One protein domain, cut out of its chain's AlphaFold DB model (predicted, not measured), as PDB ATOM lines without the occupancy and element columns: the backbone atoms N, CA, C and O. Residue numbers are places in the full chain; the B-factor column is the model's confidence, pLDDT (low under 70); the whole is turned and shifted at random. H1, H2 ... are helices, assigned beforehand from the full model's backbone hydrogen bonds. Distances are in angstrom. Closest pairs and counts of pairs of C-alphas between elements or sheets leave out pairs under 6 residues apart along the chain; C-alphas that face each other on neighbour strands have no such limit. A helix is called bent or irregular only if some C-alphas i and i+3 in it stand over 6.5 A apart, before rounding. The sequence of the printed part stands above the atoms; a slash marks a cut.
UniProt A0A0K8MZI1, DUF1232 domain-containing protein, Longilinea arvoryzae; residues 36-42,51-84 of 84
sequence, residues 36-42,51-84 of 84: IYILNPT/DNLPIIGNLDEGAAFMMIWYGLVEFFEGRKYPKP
ATOM      1  N   ILE A  36     109.472 158.984 134.052       88.94
ATOM      2  CA  ILE A  36     109.458 160.451 133.927       88.94
ATOM      3  C   ILE A  36     110.839 161.024 134.267       88.94
ATOM      4  O   ILE A  36     111.312 161.913 133.561       88.94
ATOM      5  N   TYR A  37     111.487 160.489 135.306       83.62
ATOM      6  CA  TYR A  37     112.828 160.886 135.722       83.62
ATOM      7  C   TYR A  37     113.882 160.586 134.659       83.62
ATOM      8  O   TYR A  37     114.639 161.475 134.315       83.62
ATOM      9  N   ILE A  38     113.918 159.377 134.089       83.94
ATOM     10  CA  ILE A  38     114.889 159.025 133.036       83.94
ATOM     11  C   ILE A  38     114.614 159.782 131.735       83.94
ATOM     12  O   ILE A  38     115.543 160.167 131.032       83.94
ATOM     13  N   LEU A  39     113.342 159.998 131.392       82.62
ATOM     14  CA  LEU A  39     112.981 160.740 130.185       82.62
ATOM     15  C   LEU A  39     113.246 162.242 130.304       82.62
ATOM     16  O   LEU A  39     113.146 162.915 129.282       82.62
ATOM     17  N   ASN A  40     113.537 162.729 131.520       74.00
ATOM     18  CA  ASN A  40     113.846 164.105 131.911       74.00
ATOM     19  C   ASN A  40     113.722 165.136 130.774       74.00
ATOM     20  O   ASN A  40     114.730 165.646 130.275       74.00
ATOM     21  N   PRO A  41     112.499 165.493 130.342       59.31
ATOM     22  CA  PRO A  41     112.329 166.407 129.214       59.31
ATOM     23  C   PRO A  41     112.821 167.830 129.539       59.31
ATOM     24  O   PRO A  41     112.916 168.672 128.652       59.31
ATOM     25  N   THR A  42     113.132 168.101 130.811       58.22
ATOM     26  CA  THR A  42     113.555 169.388 131.375       58.22
ATOM     27  C   THR A  42     115.016 169.417 131.853       58.22
ATOM     28  O   THR A  42     115.455 170.466 132.325       58.22
ATOM     29  N   ASP A  51     125.325 168.792 139.327       61.41
ATOM     30  CA  ASP A  51     125.297 167.354 138.989       61.41
ATOM     31  C   ASP A  51     126.635 166.796 138.440       61.41
ATOM     32  O   ASP A  51     126.734 165.649 138.017       61.41
ATOM     33  N   ASN A  52     127.736 167.551 138.519       56.41
ATOM     34  CA  ASN A  52     129.046 167.158 137.974       56.41
ATOM     35  C   ASN A  52     129.899 166.253 138.890       56.41
ATOM     36  O   ASN A  52     131.106 166.117 138.665       56.41
ATOM     37  N   LEU A  53     129.331 165.636 139.934       54.31
ATOM     38  CA  LEU A  53     130.067 164.675 140.764       54.31
ATOM     39  C   LEU A  53     129.870 163.247 140.223       54.31
ATOM     40  O   LEU A  53     128.802 162.668 140.433       54.31
ATOM     41  N   PRO A  54     130.907 162.625 139.621       51.22
ATOM     42  CA  PRO A  54     130.810 161.370 138.856       51.22
ATOM     43  C   PRO A  54     130.394 160.124 139.663       51.22
ATOM     44  O   PRO A  54     130.342 159.027 139.117       51.22
ATOM     45  N   ILE A  55     130.121 160.268 140.962       57.25
ATOM     46  CA  ILE A  55     129.748 159.181 141.879       57.25
ATOM     47  C   ILE A  55     128.294 159.321 142.370       57.25
ATOM     48  O   ILE A  55     127.679 158.319 142.719       57.25
ATOM     49  N   ILE A  56     127.736 160.537 142.400       58.22
ATOM     50  CA  ILE A  56     126.436 160.819 143.038       58.22
ATOM     51  C   ILE A  56     125.342 161.073 141.990       58.22
ATOM     52  O   ILE A  56     124.236 160.580 142.180       58.22
ATOM     53  N   GLY A  57     125.665 161.737 140.871       55.62
ATOM     54  CA  GLY A  57     124.695 162.106 139.824       55.62
ATOM     55  C   GLY A  57     124.282 161.002 138.834       55.62
ATOM     56  O   GLY A  57     123.501 161.278 137.943       55.62
ATOM     57  N   ASN A  58     124.807 159.772 138.958       69.25
ATOM     58  CA  ASN A  58     124.392 158.612 138.137       69.25
ATOM     59  C   ASN A  58     123.679 157.520 138.967       69.25
ATOM     60  O   ASN A  58     123.237 156.492 138.442       69.25
ATOM     61  N   LEU A  59     123.650 157.663 140.297       78.94
ATOM     62  CA  LEU A  59     123.098 156.646 141.201       78.94
ATOM     63  C   LEU A  59     121.576 156.769 141.319       78.94
ATOM     64  O   LEU A  59     120.865 155.770 141.407       78.94
ATOM     65  N   ASP A  60     121.093 157.999 141.316       78.81
ATOM     66  CA  ASP A  60     119.701 158.397 141.155       78.81
ATOM     67  C   ASP A  60     119.113 157.928 139.814       78.81
ATOM     68  O   ASP A  60     118.020 157.358 139.802       78.81
ATOM     69  N   GLU A  61     119.855 158.041 138.711       84.31
ATOM     70  CA  GLU A  61     119.477 157.460 137.415       84.31
ATOM     71  C   GLU A  61     119.380 155.930 137.500       84.31
ATOM     72  O   GLU A  61     118.407 155.327 137.037       84.31
ATOM     73  N   GLY A  62     120.346 155.288 138.167       87.75
ATOM     74  CA  GLY A  62     120.303 153.856 138.465       87.75
ATOM     75  C   GLY A  62     119.096 153.464 139.322       87.75
ATOM     76  O   GLY A  62     118.452 152.443 139.066       87.75
ATOM     77  N   ALA A  63     118.729 154.283 140.308       90.31
ATOM     78  CA  ALA A  63     117.538 154.074 141.123       90.31
ATOM     79  C   ALA A  63     116.258 154.212 140.287       90.31
ATOM     80  O   ALA A  63     115.381 153.350 140.372       90.31
ATOM     81  N   ALA A  64     116.166 155.230 139.431       90.94
ATOM     82  CA  ALA A  64     115.057 155.402 138.499       90.94
ATOM     83  C   ALA A  64     114.946 154.216 137.528       90.94
ATOM     84  O   ALA A  64     113.848 153.706 137.294       90.94
ATOM     85  N   PHE A  65     116.074 153.690 137.044       92.31
ATOM     86  CA  PHE A  65     116.092 152.480 136.223       92.31
ATOM     87  C   PHE A  65     115.545 151.271 136.986       92.31
ATOM     88  O   PHE A  65     114.722 150.525 136.459       92.31
ATOM     89  N   MET A  66     115.934 151.103 138.252       94.81
ATOM     90  CA  MET A  66     115.409 150.039 139.113       94.81
ATOM     91  C   MET A  66     113.899 150.160 139.349       94.81
ATOM     92  O   MET A  66     113.200 149.144 139.370       94.81
ATOM     93  N   MET A  67     113.376 151.382 139.482       95.12
ATOM     94  CA  MET A  67     111.934 151.624 139.583       95.12
ATOM     95  C   MET A  67     111.200 151.129 138.331       95.12
ATOM     96  O   MET A  67     110.219 150.391 138.443       95.12
ATOM     97  N   ILE A  68     111.701 151.477 137.142       96.06
ATOM     98  CA  ILE A  68     111.144 151.011 135.862       96.06
ATOM     99  C   ILE A  68     111.249 149.486 135.757       96.06
ATOM    100  O   ILE A  68     110.271 148.818 135.421       96.06
ATOM    101  N   TRP A  69     112.419 148.929 136.080       96.44
ATOM    102  CA  TRP A  69     112.695 147.496 136.014       96.44
ATOM    103  C   TRP A  69     111.687 146.682 136.824       96.44
ATOM    104  O   TRP A  69     111.071 145.756 136.295       96.44
ATOM    105  N   TYR A  70     111.446 147.054 138.083       95.75
ATOM    106  CA  TYR A  70     110.460 146.358 138.909       95.75
ATOM    107  C   TYR A  70     109.024 146.524 138.397       95.75
ATOM    108  O   TYR A  70     108.234 145.592 138.532       95.75
ATOM    109  N   GLY A  71     108.690 147.646 137.752       95.88
ATOM    110  CA  GLY A  71     107.418 147.809 137.042       95.88
ATOM    111  C   GLY A  71     107.250 146.827 135.880       95.88
ATOM    112  O   GLY A  71     106.181 146.235 135.722       95.88
ATOM    113  N   LEU A  72     108.308 146.602 135.097       95.50
ATOM    114  CA  LEU A  72     108.312 145.623 134.004       95.50
ATOM    115  C   LEU A  72     108.204 144.191 134.535       95.50
ATOM    116  O   LEU A  72     107.381 143.419 134.045       95.50
ATOM    117  N   VAL A  73     108.976 143.845 135.568       94.31
ATOM    118  CA  VAL A  73     108.880 142.535 136.234       94.31
ATOM    119  C   VAL A  73     107.460 142.302 136.747       94.31
ATOM    120  O   VAL A  73     106.873 141.256 136.489       94.31
ATOM    121  N   GLU A  74     106.863 143.286 137.415       93.38
ATOM    122  CA  GLU A  74     105.479 143.212 137.886       93.38
ATOM    123  C   GLU A  74     104.484 143.030 136.726       93.38
ATOM    124  O   GLU A  74     103.534 142.257 136.834       93.38
ATOM    125  N   PHE A  75     104.702 143.692 135.590       92.75
ATOM    126  CA  PHE A  75     103.857 143.561 134.402       92.75
ATOM    127  C   PHE A  75     103.926 142.169 133.754       92.75
ATOM    128  O   PHE A  75     102.883 141.605 133.409       92.75
ATOM    129  N   PHE A  76     105.127 141.609 133.591       91.06
ATOM    130  CA  PHE A  76     105.329 140.321 132.917       91.06
ATOM    131  C   PHE A  76     105.101 139.118 133.837       91.06
ATOM    132  O   PHE A  76     104.466 138.143 133.433       91.06
ATOM    133  N   GLU A  77     105.598 139.179 135.071       87.12
ATOM    134  CA  GLU A  77     105.584 138.057 136.015       87.12
ATOM    135  C   GLU A  77     104.413 138.140 137.007       87.12
ATOM    136  O   GLU A  77     103.838 137.112 137.363       87.12
ATOM    137  N   GLY A  78     103.969 139.343 137.395       82.19
ATOM    138  CA  GLY A  78     102.844 139.514 138.328       82.19
ATOM    139  C   GLY A  78     101.517 138.949 137.801       82.19
ATOM    140  O   GLY A  78     100.686 138.475 138.572       82.19
ATOM    141  N   ARG A  79     101.332 138.902 136.472       78.12
ATOM    142  CA  ARG A  79     100.141 138.309 135.828       78.12
ATOM    143  C   ARG A  79     100.107 136.783 135.862       78.12
ATOM    144  O   ARG A  79      99.029 136.205 135.754       78.12
ATOM    145  N   LYS A  80     101.262 136.125 135.988       78.75
ATOM    146  CA  LYS A  80     101.351 134.655 136.041       78.75
ATOM    147  C   LYS A  80     100.939 134.110 137.409       78.75
ATOM    148  O   LYS A  80     100.487 132.968 137.507       78.75
ATOM    149  N   TYR A  81     101.045 134.954 138.435       71.81
ATOM    150  CA  TYR A  81     100.831 134.619 139.838       71.81
ATOM    151  C   TYR A  81      99.812 135.572 140.492       71.81
ATOM    152  O   TYR A  81     100.166 136.327 141.400       71.81
ATOM    153  N   PRO A  82      98.543 135.582 140.030       62.22
ATOM    154  CA  PRO A  82      97.512 136.438 140.607       62.22
ATOM    155  C   PRO A  82      97.279 136.087 142.082       62.22
ATOM    156  O   PRO A  82      97.258 134.907 142.452       62.22
ATOM    157  N   LYS A  83      97.113 137.126 142.915       59.78
ATOM    158  CA  LYS A  83      96.791 136.984 144.343       59.78
ATOM    159  C   LYS A  83      95.531 136.119 144.536       59.78
ATOM    160  O   LYS A  83      94.683 136.110 143.639       59.78
ATOM    161  N   PRO A  84      95.427 135.409 145.674       56.62
ATOM    162  CA  PRO A  84      94.201 134.746 146.087       56.62
ATOM    163  C   PRO A  84      92.962 135.635 146.038       56.62
ATOM    164  O   PRO A  84      93.095 136.823 146.417       56.62
TER     165      PRO A  84
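Overview. This is residues 36 to 42 and 51 to 84 of the 84 residues of the protein "DUF1232 domain-containing protein" of Longilinea arvoryzae (UniProt A0A0K8MZI1). One long helix, H2, makes the axis of an extended rod, and a small separate piece, residues 36 to 42 with the one-turn helix H1, sits against H2 near its first residues, at 61 to 65. Residues 51 to 59 stick out at one end of the rod and residues 69 to 84, of which 69 to 77 belong to H2, at the other. The printed part has 41 residues with two named helices, H1 then H2, and no named strand; the class is all helix. The whole is extended, with a radius of gyration of the C-alphas of 14.6 A and spans of 48 by 22 by 13 A.

Arrangement. H1, residues 36 to 39, touches H2, residues 59 to 77, which meets it with residues 61 to 65 alone. Their closest C-alphas, those of Ile 38 and Glu 61, are 6.5 A apart, and 5 pairs of C-alphas are within 8 A. The centres are 11.8 A apart. In H2 every O i to N i+4 pair is within hydrogen-bond range; H1 is too short for such a pair, and its 1 pair of O i and N i+3 is not within range.

Along the chain. H1 begins at Ile 36, with its C-alpha at (109.458, 160.451, 133.927), and ends at Leu 39. H2 runs 26.1 A from C-alpha 59 at (123.098, 156.646, 141.201) to C-alpha 77 at (105.584, 138.057, 136.015). Neither helix is bent.

Size, cuts and confidence. The two C-alphas farthest apart, those of Asn 52 and Pro 84, are 48.3 A apart. Residues 43 to 50 are not printed, and the gap from C-alpha 42 to C-alpha 51 is 14.1 A; the link from H1 to H2 runs across this cut. The mean pLDDT of the printed part is 78.4, with residues 41 to 42, 51 to 58 and 82 to 84 under 70.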